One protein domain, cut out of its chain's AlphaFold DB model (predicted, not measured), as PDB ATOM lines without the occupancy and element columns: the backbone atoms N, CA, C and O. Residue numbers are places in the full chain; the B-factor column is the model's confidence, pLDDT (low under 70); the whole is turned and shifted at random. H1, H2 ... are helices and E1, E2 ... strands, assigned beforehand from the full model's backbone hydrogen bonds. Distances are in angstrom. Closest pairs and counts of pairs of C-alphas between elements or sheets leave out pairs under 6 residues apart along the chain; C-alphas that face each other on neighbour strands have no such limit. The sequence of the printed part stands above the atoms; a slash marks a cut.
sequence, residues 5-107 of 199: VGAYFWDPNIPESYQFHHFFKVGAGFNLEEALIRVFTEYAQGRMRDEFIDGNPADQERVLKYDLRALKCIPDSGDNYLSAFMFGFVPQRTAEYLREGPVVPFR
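AT A GLANCE: This is residues 5 to 107 of the 199 residues of the protein "YcaO-like family protein" of Spirochaetes bacterium ADurb.Bin269 (UniProt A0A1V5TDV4). A two-stranded hairpin, E1 and E2, has one helix, H1, packed along it, while two short helices, H2 and H3, lie out beyond the end of the hairpin where its strands are linked, and a third short one, H4, lies near E2. Two long stretches hold no named element, residues 45 to 56 between H1 and H2 and residues 88 to 107 after H4, and residues 44 to 49 and 100 to 105 stick out. The printed part has 103 residues, with the order E1, E2, H1, H2, H3, H4; the sheet is antiparallel, and the class is mixed, helices and strands, with 44 residues, under half, in named elements. The whole is compact, with a radius of gyration of the C-alphas of 14.4 A, and spans 43 by 33 by 23 A.

IN THESE COORDINATES: E1, residues 5 to 10, begins at C-alpha 5 (-9.483, 32.294, 46.274) and is 16.9 A long. E2, residues 22 to 28, is 20.3 A long. H1, residues 32 to 44, begins at C-alpha 32 (-3.712, 29.578, 44.959) and is 18.4 A long. H2 is residues 57 to 64, 10.3 A; H3 is residues 67 to 70, 5.7 A. H4, residues 82 to 87, is 8.3 A long and ends at C-alpha 87 (-23.943, 31.455, 37.796).

HOW THE PARTS SIT: E1 and E2 form a hairpin of antiparallel neighbours, with 164 degrees between their directions. Across the pair, N 7 and O 25 are 2.9 A apart and N 9 and O 23 are 2.8 A apart, both within hydrogen-bond range. H1 has 14 pairs of C-alphas within 8 A of E2, the closest those of Gly 27 and Ala 35, 4.5 A apart. With E1 it has 8 such pairs, the closest those of Val 5 and Leu 36, 6.2 A apart. For E2 and H4 the closest C-alphas are those of Phe 24 and Ala 84, 7.1 A apart. H2 and H3 are close but not clearly touching, their closest C-alphas those of Leu 64 and Ala 70, 4.9 A apart. H3 and H4 are apart, but only just, at 8.5 A; H1 and H2 are apart. In H1, H2 and H4 every O i to N i+4 pair is within hydrogen-bond range; H3 is too short for such a pair.

THE WHOLE: The two C-alphas farthest apart are those of Phe 30 and Ala 58, 43.3 A. The printed part has no cut, and the C-alphas of Val 5 and Arg 107 are 10.3 A apart. The links E1 to E2, H1 to H2 and H3 to H4 are long. Residues 88 to 107 hold no named element. Mean pLDDT of the printed part is 90.5; residues 66 to 67 are under 70.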
ATOM      1  N   VAL A   5      -9.591  30.881  46.631       95.25
ATOM      2  CA  VAL A   5      -9.483  32.294  46.274       95.25
ATOM      3  C   VAL A   5     -10.745  32.700  45.521       95.25
ATOM      4  O   VAL A   5     -11.283  31.925  44.731       95.25
ATOM      5  N   GLY A   6     -11.238  33.906  45.787       94.75
ATOM      6  CA  GLY A   6     -12.359  34.496  45.065       94.75
ATOM      7  C   GLY A   6     -11.931  35.770  44.352       94.75
ATOM      8  O   GLY A   6     -11.064  36.489  44.848       94.75
ATOM      9  N   ALA A   7     -12.552  36.060  43.211       95.31
ATOM     10  CA  ALA A   7     -12.475  37.374  42.586       95.31
ATOM     11  C   ALA A   7     -13.876  37.945  42.391       95.31
ATOM     12  O   ALA A   7     -14.801  37.259  41.945       95.31
ATOM     13  N   TYR A   8     -13.994  39.222  42.729       95.56
ATOM     14  CA  TYR A   8     -15.178  40.024  42.502       95.56
ATOM     15  C   TYR A   8     -14.996  40.844  41.221       95.56
ATOM     16  O   TYR A   8     -13.999  41.555  41.076       95.56
ATOM     17  N   PHE A   9     -15.954  40.748  40.303       93.88
ATOM     18  CA  PHE A   9     -15.985  41.505  39.058       93.88
ATOM     19  C   PHE A   9     -17.210  42.409  39.060       93.88
ATOM     20  O   PHE A   9     -18.325  41.972  39.345       93.88
ATOM     21  N   TRP A  10     -16.986  43.664  38.707       92.81
ATOM     22  CA  TRP A  10     -18.004  44.699  38.678       92.81
ATOM     23  C   TRP A  10     -18.084  45.272  37.264       92.81
ATOM     24  O   TRP A  10     -17.061  45.712  36.736       92.81
ATOM     25  N   ASP A  11     -19.270  45.236  36.655       92.38
ATOM     26  CA  ASP A  11     -19.494  45.714  35.289       92.38
ATOM     27  C   ASP A  11     -20.360  46.987  35.274       92.38
ATOM     28  O   ASP A  11     -21.587  46.876  35.233       92.38
ATOM     29  N   PRO A  12     -19.767  48.201  35.237       92.75
ATOM     30  CA  PRO A  12     -20.505  49.471  35.267       92.75
ATOM     31  C   PRO A  12     -21.554  49.628  34.162       92.75
ATOM     32  O   PRO A  12     -22.430  50.485  34.266       92.75
ATOM     33  N   ASN A  13     -21.454  48.840  33.091       95.12
ATOM     34  CA  ASN A  13     -22.259  48.989  31.890       95.12
ATOM     35  C   ASN A  13     -23.583  48.220  31.960       95.12
ATOM     36  O   ASN A  13     -24.443  48.397  31.094       95.12
ATOM     37  N   ILE A  14     -23.783  47.412  33.001       94.12
ATOM     38  CA  ILE A  14     -25.058  46.770  33.330       94.12
ATOM     39  C   ILE A  14     -25.785  47.605  34.400       94.12
ATOM     40  O   ILE A  14     -25.138  48.086  35.322       94.12
ATOM     41  N   PRO A  15     -27.115  47.804  34.346       93.56
ATOM     42  CA  PRO A  15     -27.806  48.568  35.384       93.56
ATOM     43  C   PRO A  15     -27.780  47.855  36.746       93.56
ATOM     44  O   PRO A  15     -28.113  46.675  36.829       93.56
ATOM     45  N   GLU A  16     -27.535  48.601  37.828       93.62
ATOM     46  CA  GLU A  16     -27.420  48.106  39.221       93.62
ATOM     47  C   GLU A  16     -28.630  47.310  39.743       93.62
ATOM     48  O   GLU A  16     -28.565  46.633  40.762       93.62
ATOM     49  N   SER A  17     -29.778  47.398  39.066       92.44
ATOM     50  CA  SER A  17     -30.967  46.623  39.429       92.44
ATOM     51  C   SER A  17     -30.881  45.141  39.039       92.44
ATOM     52  O   SER A  17     -31.765  44.375  39.429       92.44
ATOM     53  N   TYR A  18     -29.884  44.752  38.241       93.06
ATOM     54  CA  TYR A  18     -29.682  43.392  37.747       93.06
ATOM     55  C   TYR A  18     -28.484  42.735  38.425       93.06
ATOM     56  O   TYR A  18     -27.413  43.331  38.507       93.06
ATOM     57  N   GLN A  19     -28.632  41.467  38.809       93.25
ATOM     58  CA  GLN A  19     -27.548  40.706  39.440       93.25
ATOM     59  C   GLN A  19     -26.343  40.538  38.501       93.25
ATOM     60  O   GLN A  19     -25.207  40.484  38.955       93.25
ATOM     61  N   PHE A  20     -26.576  40.534  37.181       91.38
ATOM     62  CA  PHE A  20     -25.537  40.448  36.146       91.38
ATOM     63  C   PHE A  20     -24.511  41.599  36.186       91.38
ATOM     64  O   PHE A  20     -23.447  41.491  35.585       91.38
ATOM     65  N   HIS A  21     -24.794  42.690  36.906       92.25
ATOM     66  CA  HIS A  21     -23.838  43.772  37.152       92.25
ATOM     67  C   HIS A  21     -22.641  43.317  38.004       92.25
ATOM     68  O   HIS A  21     -21.546  43.873  37.889       92.25
ATOM     69  N   HIS A  22     -22.836  42.303  38.855       91.81
ATOM     70  CA  HIS A  22     -21.884  41.851  39.864       91.81
ATOM     71  C   HIS A  22     -21.620  40.349  39.744       91.81
ATOM     72  O   HIS A  22     -22.530  39.530  39.882       91.81
ATOM     73  N   PHE A  23     -20.354  39.968  39.598       93.19
ATOM     74  CA  PHE A  23     -19.943  38.571  39.650       93.19
ATOM     75  C   PHE A  23     -19.010  38.305  40.816       93.19
ATOM     76  O   PHE A  23     -18.085  39.071  41.076       93.19
ATOM     77  N   PHE A  24     -19.183  37.155  41.447       95.00
ATOM     78  CA  PHE A  24     -18.215  36.577  42.356       95.00
ATOM     79  C   PHE A  24     -17.917  35.147  41.911       95.00
ATOM     80  O   PHE A  24     -18.795  34.286  41.905       95.00
ATOM     81  N   LYS A  25     -16.673  34.904  41.497       95.44
ATOM     82  CA  LYS A  25     -16.201  33.576  41.089       95.44
ATOM     83  C   LYS A  25     -15.174  33.077  42.091       95.44
ATOM     84  O   LYS A  25     -14.355  33.852  42.584       95.44
ATOM     85  N   VAL A  26     -15.217  31.778  42.368       95.06
ATOM     86  CA  VAL A  26     -14.338  31.112  43.331       95.06
ATOM     87  C   VAL A  26     -13.564  30.011  42.627       95.06
ATOM     88  O   VAL A  26     -14.114  29.263  41.825       95.06
ATOM     89  N   GLY A  27     -12.284  29.910  42.953       95.94
ATOM     90  CA  GLY A  27     -11.421  28.801  42.590       95.94
ATOM     91  C   GLY A  27     -10.891  28.152  43.856       95.94
ATOM     92  O   GLY A  27     -10.584  28.833  44.838       95.94
ATOM     93  N   ALA A  28     -10.786  26.829  43.834       95.44
ATOM     94  CA  ALA A  28     -10.227  26.045  44.923       95.44
ATOM     95  C   ALA A  28      -9.036  25.222  44.422       95.44
ATOM     96  O   ALA A  28      -9.063  24.685  43.314       95.44
ATOM     97  N   GLY A  29      -8.000  25.154  45.248       95.06
ATOM     98  CA  GLY A  29      -6.736  24.473  44.990       95.06
ATOM     99  C   GLY A  29      -5.709  24.879  46.043       95.06
ATOM    100  O   GLY A  29      -5.717  26.023  46.498       95.06
ATOM    101  N   PHE A  30      -4.845  23.957  46.473       95.25
ATOM    102  CA  PHE A  30      -3.804  24.273  47.461       95.25
ATOM    103  C   PHE A  30      -2.760  25.247  46.904       95.25
ATOM    104  O   PHE A  30      -2.285  26.117  47.639       95.25
ATOM    105  N   ASN A  31      -2.509  25.180  45.594       95.00
ATOM    106  CA  ASN A  31      -1.839  26.224  44.838       95.00
ATOM    107  C   ASN A  31      -2.850  27.325  44.462       95.00
ATOM    108  O   ASN A  31      -3.644  27.184  43.530       95.00
ATOM    109  N   LEU A  32      -2.812  28.448  45.178       95.19
ATOM    110  CA  LEU A  32      -3.712  29.578  44.959       95.19
ATOM    111  C   LEU A  32      -3.457  30.318  43.642       95.19
ATOM    112  O   LEU A  32      -4.343  31.033  43.186       95.19
ATOM    113  N   GLU A  33      -2.289  30.163  43.012       95.06
ATOM    114  CA  GLU A  33      -2.057  30.708  41.666       95.06
ATOM    115  C   GLU A  33      -2.869  29.927  40.624       95.06
ATOM    116  O   GLU A  33      -3.541  30.530  39.790       95.06
ATOM    117  N   GLU A  34      -2.913  28.596  40.738       94.69
ATOM    118  CA  GLU A  34      -3.799  27.757  39.925       94.69
ATOM    119  C   GLU A  34      -5.273  28.029  40.240       94.69
ATOM    120  O   GLU A  34      -6.083  28.216  39.331       94.69
ATOM    121  N   ALA A  35      -5.630  28.124  41.524       96.38
ATOM    122  CA  ALA A  35      -6.994  28.453  41.923       96.38
ATOM    123  C   ALA A  35      -7.438  29.809  41.341       96.38
ATOM    124  O   ALA A  35      -8.570  29.940  40.882       96.38
ATOM    125  N   LEU A  36      -6.541  30.798  41.282       96.38
ATOM    126  CA  LEU A  36      -6.817  32.098  40.673       96.38
ATOM    127  C   LEU A  36      -6.983  32.001  39.148       96.38
ATOM    128  O   LEU A  36      -7.861  32.655  38.589       96.38
ATOM    129  N   ILE A  37      -6.205  31.154  38.467       96.50
ATOM    130  CA  ILE A  37      -6.426  30.859  37.042       96.50
ATOM    131  C   ILE A  37      -7.834  30.284  36.840       96.50
ATOM    132  O   ILE A  37      -8.557  30.765  35.968       96.50
ATOM    133  N   ARG A  38      -8.260  29.332  37.686       96.94
ATOM    134  CA  ARG A  38      -9.607  28.732  37.626       96.94
ATOM    135  C   ARG A  38     -10.712  29.775  37.776       96.94
ATOM    136  O   ARG A  38     -11.692  29.712  37.042       96.94
ATOM    137  N   VAL A  39     -10.535  30.759  38.662       97.25
ATOM    138  CA  VAL A  39     -11.463  31.896  38.810       97.25
ATOM    139  C   VAL A  39     -11.643  32.643  37.489       97.25
ATOM    140  O   VAL A  39     -12.772  32.898  37.072       97.25
ATOM    141  N   PHE A  40     -10.545  32.991  36.815       96.06
ATOM    142  CA  PHE A  40     -10.611  33.750  35.566       96.06
ATOM    143  C   PHE A  40     -11.145  32.921  34.397       96.06
ATOM    144  O   PHE A  40     -11.915  33.441  33.589       96.06
ATOM    145  N   THR A  41     -10.790  31.636  34.308       95.88
ATOM    146  CA  THR A  41     -11.327  30.757  33.262       95.88
ATOM    147  C   THR A  41     -12.818  30.505  33.453       95.88
ATOM    148  O   THR A  41     -13.556  30.547  32.478       95.88
ATOM    149  N   GLU A  42     -13.279  30.334  34.694       94.44
ATOM    150  CA  GLU A  42     -14.700  30.193  35.041       94.44
ATOM    151  C   GLU A  42     -15.484  31.493  34.785       94.44
ATOM    152  O   GLU A  42     -16.626  31.463  34.335       94.44
ATOM    153  N   TYR A  43     -14.877  32.661  35.024       92.69
ATOM    154  CA  TYR A  43     -15.478  33.947  34.653       92.69
ATOM    155  C   TYR A  43     -15.657  34.096  33.136       92.69
ATOM    156  O   TYR A  43     -16.644  34.678  32.693       92.69
ATOM    157  N   ALA A  44     -14.714  33.584  32.339       91.75
ATOM    158  CA  ALA A  44     -14.759  33.657  30.879       91.75
ATOM    159  C   ALA A  44     -15.575  32.523  30.226       91.75
ATOM    160  O   ALA A  44     -15.993  32.652  29.074       91.75
ATOM    161  N   GLN A  45     -15.793  31.409  30.927       89.44
ATOM    162  CA  GLN A  45     -16.433  30.215  30.382       89.44
ATOM    163  C   GLN A  45     -17.848  30.509  29.874       89.44
ATOM    164  O   GLN A  45     -18.691  31.053  30.581       89.44
ATOM    165  N   GLY A  46     -18.115  30.125  28.623       84.56
ATOM    166  CA  GLY A  46     -19.429  30.287  27.995       84.56
ATOM    167  C   GLY A  46     -19.810  31.730  27.648       84.56
ATOM    168  O   GLY A  46     -20.906  31.939  27.131       84.56
ATOM    169  N   ARG A  47     -18.928  32.710  27.892       86.19
ATOM    170  CA  ARG A  47     -19.181  34.118  27.579       86.19
ATOM    171  C   ARG A  47     -18.677  34.487  26.196       86.19
ATOM    172  O   ARG A  47     -17.545  34.183  25.819       86.19
ATOM    173  N   MET A  48     -19.520  35.195  25.457       86.25
ATOM    174  CA  MET A  48     -19.173  35.732  24.147       86.25
ATOM    175  C   MET A  48     -18.601  37.144  24.275       86.25
ATOM    176  O   MET A  48     -18.901  37.889  25.207       86.25
ATOM    177  N   ARG A  49     -17.761  37.538  23.314       87.38
ATOM    178  CA  ARG A  49     -17.105  38.854  23.323       87.38
ATOM    179  C   ARG A  49     -18.105  40.015  23.296       87.38
ATOM    180  O   ARG A  49     -17.840  41.049  23.894       87.38
ATOM    181  N   ASP A  50     -19.229  39.847  22.612       86.94
ATOM    182  CA  ASP A  50     -20.288  40.850  22.478       86.94
ATOM    183  C   ASP A  50     -21.190  40.968  23.721       86.94
ATOM    184  O   ASP A  50     -22.130  41.765  23.725       86.94
ATOM    185  N   GLU A  51     -20.918  40.194  24.777       86.19
ATOM    186  CA  GLU A  51     -21.530  40.364  26.101       86.19
ATOM    187  C   GLU A  51     -20.841  41.448  26.934       86.19
ATOM    188  O   GLU A  51     -21.421  41.928  27.903       86.19
ATOM    189  N   PHE A  52     -19.615  41.833  26.570       89.69
ATOM    190  CA  PHE A  52     -18.884  42.932  27.195       89.69
ATOM    191  C   PHE A  52     -19.221  44.219  26.446       89.69
ATOM    192  O   PHE A  52     -18.646  44.511  25.397       89.69
ATOM    193  N   ILE A  53     -20.219  44.933  26.953       92.81
ATOM    194  CA  ILE A  53     -20.828  46.086  26.284       92.81
ATOM    195  C   ILE A  53     -20.292  47.409  26.832       92.81
ATOM    196  O   ILE A  53     -19.789  47.452  27.950       92.81
ATOM    197  N   ASP A  54     -20.493  48.501  26.091       93.31
ATOM    198  CA  ASP A  54     -20.108  49.870  26.490       93.31
ATOM    199  C   ASP A  54     -21.242  50.642  27.205       93.31
ATOM    200  O   ASP A  54     -21.194  51.862  27.351       93.31
ATOM    201  N   GLY A  55     -22.308  49.944  27.611       90.06
ATOM    202  CA  GLY A  55     -23.373  50.497  28.460       90.06
ATOM    203  C   GLY A  55     -24.445  51.313  27.738       90.06
ATOM    204  O   GLY A  55     -25.271  51.950  28.391       90.06
ATOM    205  N   ASN A  56     -24.481  51.301  26.402       94.38
ATOM    206  CA  ASN A  56     -25.577  51.936  25.672       94.38
ATOM    207  C   ASN A  56     -26.899  51.141  25.830       94.38
ATOM    208  O   ASN A  56     -26.866  49.919  26.006       94.38
ATOM    209  N   PRO A  57     -28.071  51.802  25.736       94.19
ATOM    210  CA  PRO A  57     -29.357  51.151  25.994       94.19
ATOM    211  C   PRO A  57     -29.675  49.959  25.081       94.19
ATOM    212  O   PRO A  57     -30.258  48.984  25.546       94.19
ATOM    213  N   ALA A  58     -29.290  50.014  23.802       93.56
ATOM    214  CA  ALA A  58     -29.575  48.943  22.847       93.56
ATOM    215  C   ALA A  58     -28.789  47.664  23.180       93.56
ATOM    216  O   ALA A  58     -29.320  46.556  23.107       93.56
ATOM    217  N   ASP A  59     -27.534  47.820  23.595       92.50
ATOM    218  CA  ASP A  59     -26.707  46.710  24.047       92.50
ATOM    219  C   ASP A  59     -27.179  46.143  25.383       92.50
ATOM    220  O   ASP A  59     -27.256  44.924  25.521       92.50
ATOM    221  N   GLN A  60     -27.556  47.001  26.336       93.38
ATOM    222  CA  GLN A  60     -28.154  46.563  27.600       93.38
ATOM    223  C   GLN A  60     -29.426  45.749  27.354       93.38
ATOM    224  O   GLN A  60     -29.570  44.657  27.899       93.38
ATOM    225  N   GLU A  61     -30.328  46.238  26.499       91.62
ATOM    226  CA  GLU A  61     -31.540  45.511  26.124       91.62
ATOM    227  C   GLU A  61     -31.198  44.149  25.510       91.62
ATOM    228  O   GLU A  61     -31.767  43.138  25.917       91.62
ATOM    229  N   ARG A  62     -30.229  44.091  24.589       91.00
ATOM    230  CA  ARG A  62     -29.792  42.847  23.940       91.00
ATOM    231  C   ARG A  62     -29.238  41.829  24.938       91.00
ATOM    232  O   ARG A  62     -29.667  40.676  24.912       91.00
ATOM    233  N   VAL A  63     -28.291  42.220  25.794       90.06
ATOM    234  CA  VAL A  63     -27.623  41.275  26.711       90.06
ATOM    235  C   VAL A  63     -28.519  40.851  27.872       90.06
ATOM    236  O   VAL A  63     -28.371  39.737  28.367       90.06
ATOM    237  N   LEU A  64     -29.477  41.696  28.267       89.44
ATOM    238  CA  LEU A  64     -30.445  41.417  29.333       89.44
ATOM    239  C   LEU A  64     -31.757  40.817  28.811       89.44
ATOM    240  O   LEU A  64     -32.659  40.550  29.601       89.44
ATOM    241  N   LYS A  65     -31.892  40.603  27.498       81.75
ATOM    242  CA  LYS A  65     -33.093  40.001  26.899       81.75
ATOM    243  C   LYS A  65     -33.287  38.542  27.314       81.75
ATOM    244  O   LYS A  65     -34.422  38.080  27.380       81.75
ATOM    245  N   TYR A  66     -32.187  37.818  27.531       65.50
ATOM    246  CA  TYR A  66     -32.195  36.379  27.780       65.50
ATOM    247  C   TYR A  66     -32.073  36.036  29.270       65.50
ATOM    248  O   TYR A  66     -31.310  36.650  30.018       65.50
ATOM    249  N   ASP A  67     -32.839  35.008  29.631       67.12
ATOM    250  CA  ASP A  67     -33.346  34.613  30.950       67.12
ATOM    251  C   ASP A  67     -32.525  35.071  32.170       67.12
ATOM    252  O   ASP A  67     -32.787  36.117  32.767       67.12
ATOM    253  N   LEU A  68     -31.463  34.334  32.498       76.69
ATOM    254  CA  LEU A  68     -30.766  34.440  33.781       76.69
ATOM    255  C   LEU A  68     -30.033  35.773  33.980       76.69
ATOM    256  O   LEU A  68     -29.793  36.202  35.104       76.69
ATOM    257  N   ARG A  69     -29.686  36.472  32.898       83.06
ATOM    258  CA  ARG A  69     -28.996  37.775  32.971       83.06
ATOM    259  C   ARG A  69     -29.964  38.889  33.364       83.06
ATOM    260  O   ARG A  69     -29.550  39.912  33.902       83.06
ATOM    261  N   ALA A  70     -31.258  38.676  33.128       86.94
ATOM    262  CA  ALA A  70     -32.325  39.592  33.500       86.94
ATOM    263  C   ALA A  70     -32.725  39.488  34.983       86.94
ATOM    264  O   ALA A  70     -33.598  40.249  35.422       86.94
ATOM    265  N   LEU A  71     -32.108  38.580  35.754       88.44
ATOM    266  CA  LEU A  71     -32.382  38.411  37.179       88.44
ATOM    267  C   LEU A  71     -32.188  39.730  37.928       88.44
ATOM    268  O   LEU A  71     -31.156  40.399  37.827       88.44
ATOM    269  N   LYS A  72     -33.210  40.101  38.698       90.75
ATOM    270  CA  LYS A  72     -33.201  41.309  39.520       90.75
ATOM    271  C   LYS A  72     -32.507  41.057  40.842       90.75
ATOM    272  O   LYS A  72     -32.620  39.972  41.411       90.75
ATOM    273  N   CYS A  73     -31.813  42.075  41.333       90.94
ATOM    274  CA  CYS A  73     -31.242  42.028  42.666       90.94
ATOM    275  C   CYS A  73     -32.337  41.825  43.718       90.94
ATOM    276  O   CYS A  73     -33.432  42.388  43.611       90.94
ATOM    277  N   ILE A  74     -32.022  41.037  44.737       87.00
ATOM    278  CA  ILE A  74     -32.826  40.915  45.952       87.00
ATOM    279  C   ILE A  74     -32.449  42.045  46.930       87.00
ATOM    280  O   ILE A  74     -31.423  42.704  46.731       87.00
ATOM    281  N   PRO A  75     -33.251  42.309  47.978       86.06
ATOM    282  CA  PRO A  75     -32.852  43.229  49.041       86.06
ATOM    283  C   PRO A  75     -31.516  42.816  49.664       86.06
ATOM    284  O   PRO A  75     -31.246  41.627  49.802       86.06
ATOM    285  N   ASP A  76     -30.718  43.782  50.114       85.50
ATOM    286  CA  ASP A  76     -29.378  43.503  50.654       85.50
ATOM    287  C   ASP A  76     -29.401  42.656  51.944       85.50
ATOM    288  O   ASP A  76     -28.414  42.021  52.297       85.50
ATOM    289  N   SER A  77     -30.553  42.585  52.621       82.06
ATOM    290  CA  SER A  77     -30.803  41.693  53.762       82.06
ATOM    291  C   SER A  77     -31.203  40.262  53.370       82.06
ATOM    292  O   SER A  77     -31.521  39.466  54.249       82.06
ATOM    293  N   GLY A  78     -31.301  39.957  52.075       80.06
ATOM    294  CA  GLY A  78     -31.702  38.650  51.564       80.06
ATOM    295  C   GLY A  78     -30.561  37.634  51.570       80.06
ATOM    296  O   GLY A  78     -29.391  37.985  51.413       80.06
ATOM    297  N   ASP A  79     -30.920  36.361  51.710       77.06
ATOM    298  CA  ASP A  79     -30.011  35.223  51.891       77.06
ATOM    299  C   ASP A  79     -30.133  34.148  50.793       77.06
ATOM    300  O   ASP A  79     -29.548  33.069  50.895       77.06
ATOM    301  N   ASN A  80     -30.841  34.447  49.700       80.81
ATOM    302  CA  ASN A  80     -30.904  33.571  48.532       80.81
ATOM    303  C   ASN A  80     -29.640  33.724  47.668       80.81
ATOM    304  O   ASN A  80     -29.564  34.602  46.807       80.81
ATOM    305  N   TYR A  81     -28.674  32.833  47.882       84.56
ATOM    306  CA  TYR A  81     -27.416  32.770  47.130       84.56
ATOM    307  C   TYR A  81     -27.424  31.730  46.000       84.56
ATOM    308  O   TYR A  81     -26.366  31.384  45.474       84.56
ATOM    309  N   LEU A  82     -28.594  31.231  45.583       84.94
ATOM    310  CA  LEU A  82     -28.669  30.221  44.525       84.94
ATOM    311  C   LEU A  82     -28.077  30.720  43.198       84.94
ATOM    312  O   LEU A  82     -27.372  29.972  42.526       84.94
ATOM    313  N   SER A  83     -28.305  31.983  42.827       87.50
ATOM    314  CA  SER A  83     -27.714  32.569  41.614       87.50
ATOM    315  C   SER A  83     -26.195  32.743  41.717       87.50
ATOM    316  O   SER A  83     -25.495  32.602  40.709       87.50
ATOM    317  N   ALA A  84     -25.667  32.961  42.925       89.56
ATOM    318  CA  ALA A  84     -24.229  32.960  43.178       89.56
ATOM    319  C   ALA A  84     -23.641  31.561  42.977       89.56
ATOM    320  O   ALA A  84     -22.625  31.419  42.305       89.56
ATOM    321  N   PHE A  85     -24.308  30.522  43.485       86.88
ATOM    322  CA  PHE A  85     -23.879  29.140  43.280       86.88
ATOM    323  C   PHE A  85     -23.950  28.719  41.803       86.88
ATOM    324  O   PHE A  85     -22.989  28.178  41.265       86.88
ATOM    325  N   MET A  86     -25.079  28.980  41.140       85.81
ATOM    326  CA  MET A  86     -25.346  28.487  39.786       85.81
ATOM    327  C   MET A  86     -24.579  29.253  38.704       85.81
ATOM    328  O   MET A  86     -24.154  28.662  37.714       85.81
ATOM    329  N   PHE A  87     -24.428  30.571  38.865       86.62
ATOM    330  CA  PHE A  87     -23.943  31.455  37.796       86.62
ATOM    331  C   PHE A  87     -22.803  32.374  38.244       86.62
ATOM    332  O   PHE A  87     -22.103  32.951  37.408       86.62
ATOM    333  N   GLY A  88     -22.557  32.480  39.550       91.50
ATOM    334  CA  GLY A  88     -21.603  33.428  40.113       91.50
ATOM    335  C   GLY A  88     -22.134  34.855  40.189       91.50
ATOM    336  O   GLY A  88     -21.322  35.763  40.312       91.50
ATOM    337  N   PHE A  89     -23.448  35.086  40.088       92.25
ATOM    338  CA  PHE A  89     -24.009  36.429  40.264       92.25
ATOM    339  C   PHE A  89     -24.117  36.783  41.742       92.25
ATOM    340  O   PHE A  89     -24.562  35.964  42.544       92.25
ATOM    341  N   VAL A  90     -23.765  38.013  42.111       93.38
ATOM    342  CA  VAL A  90     -24.037  38.497  43.468       93.38
ATOM    343  C   VAL A  90     -25.504  38.936  43.533       93.38
ATOM    344  O   VAL A  90     -25.905  39.810  42.761       93.38
ATOM    345  N   PRO A  91     -26.334  38.332  44.402       90.75
ATOM    346  CA  PRO A  91     -27.776  38.531  44.342       90.75
ATOM    347  C   PRO A  91     -28.215  39.889  44.897       90.75
ATOM    348  O   PRO A  91     -29.254  40.404  44.482       90.75
ATOM    349  N   GLN A  92     -27.454  40.478  45.819       91.06
ATOM    350  CA  GLN A  92     -27.748  41.784  46.406       91.06
ATOM    351  C   GLN A  92     -27.467  42.931  45.427       91.06
ATOM    352  O   GLN A  92     -26.637  42.809  44.523       91.06
ATOM    353  N   ARG A  93     -28.146  44.069  45.625       91.19
ATOM    354  CA  ARG A  93     -27.856  45.289  44.856       91.19
ATOM    355  C   ARG A  93     -26.525  45.868  45.300       91.19
ATOM    356  O   ARG A  93     -25.697  46.223  44.467       91.19
ATOM    357  N   THR A  94     -26.330  45.967  46.611       87.69
ATOM    358  CA  THR A  94     -25.077  46.440  47.185       87.69
ATOM    359  C   THR A  94     -24.297  45.260  47.758       87.69
ATOM    360  O   THR A  94     -24.838  44.371  48.411       87.69
ATOM    361  N   ALA A  95     -23.003  45.213  47.449       86.69
ATOM    362  CA  ALA A  95     -22.092  44.154  47.877       86.69
ATOM    363  C   ALA A  95     -20.761  44.752  48.355       86.69
ATOM    364  O   ALA A  95     -19.683  44.236  48.065       86.69
ATOM    365  N   GLU A  96     -20.835  45.894  49.048       87.50
ATOM    366  CA  GLU A  96     -19.665  46.671  49.482       87.50
ATOM    367  C   GLU A  96     -18.719  45.851  50.361       87.50
ATOM    368  O   GLU A  96     -17.504  45.982  50.232       87.50
ATOM    369  N   TYR A  97     -19.259  44.892  51.118       89.44
ATOM    370  CA  TYR A  97     -18.486  43.939  51.914       89.44
ATOM    371  C   TYR A  97     -17.448  43.138  51.102       89.44
ATOM    372  O   TYR A  97     -16.458  42.687  51.669       89.44
ATOM    373  N   LEU A  98     -17.622  42.973  49.781       91.31
ATOM    374  CA  LEU A  98     -16.634  42.327  48.896       91.31
ATOM    375  C   LEU A  98     -15.459  43.244  48.522       91.31
ATOM    376  O   LEU A  98     -14.464  42.778  47.969       91.31
ATOM    377  N   ARG A  99     -15.577  44.547  48.783       89.00
ATOM    378  CA  ARG A  99     -14.569  45.582  48.492       89.00
ATOM    379  C   ARG A  99     -13.884  46.099  49.757       89.00
ATOM    380  O   ARG A  99     -12.970  46.916  49.667       89.00
ATOM    381  N   GLU A 100     -14.335  45.636  50.915       91.31
ATOM    382  CA  GLU A 100     -13.833  46.009  52.228       91.31
ATOM    383  C   GLU A 100     -12.826  44.983  52.763       91.31
ATOM    384  O   GLU A 100     -12.789  43.824  52.351       91.31
ATOM    385  N   GLY A 101     -12.011  45.415  53.725       92.56
ATOM    386  CA  GLY A 101     -11.067  44.558  54.438       92.56
ATOM    387  C   GLY A 101      -9.597  44.933  54.230       92.56
ATOM    388  O   GLY A 101      -9.257  45.793  53.413       92.56
ATOM    389  N   PRO A 102      -8.694  44.329  55.021       94.50
ATOM    390  CA  PRO A 102      -7.271  44.608  54.925       94.50
ATOM    391  C   PRO A 102      -6.691  44.047  53.624       94.50
ATOM    392  O   PRO A 102      -6.899  42.883  53.282       94.50
ATOM    393  N   VAL A 103      -5.871  44.848  52.944       95.00
ATOM    394  CA  VAL A 103      -5.022  44.350  51.860       95.00
ATOM    395  C   VAL A 103      -3.873  43.563  52.482       95.00
ATOM    396  O   VAL A 103      -3.069  44.109  53.238       95.00
ATOM    397  N   VAL A 104      -3.794  42.273  52.165       93.31
ATOM    398  CA  VAL A 104      -2.745  41.373  52.658       93.31
ATOM    399  C   VAL A 104      -1.888  40.859  51.500       93.31
ATOM    400  O   VAL A 104      -2.386  40.744  50.379       93.31
ATOM    401  N   PRO A 105      -0.608  40.520  51.735       94.44
ATOM    402  CA  PRO A 105       0.213  39.889  50.710       94.44
ATOM    403  C   PRO A 105      -0.414  38.581  50.221       94.44
ATOM    404  O   PRO A 105      -0.801  37.730  51.028       94.44
ATOM    405  N   PHE A 106      -0.464  38.408  48.901       93.19
ATOM    406  CA  PHE A 106      -0.915  37.162  48.295       93.19
ATOM    407  C   PHE A 106       0.040  36.019  48.656       93.19
ATOM    408  O   PHE A 106       1.260  36.140  48.523       93.19
ATOM    409  N   ARG A 107      -0.515  34.896  49.115       91.44
ATOM    410  CA  ARG A 107       0.240  33.683  49.444       91.44
ATOM    411  C   ARG A 107      -0.127  32.616  48.433       91.44
ATOM    412  O   ARG A 107      -1.284  32.242  48.366       91.44
TER     413      ARG A 107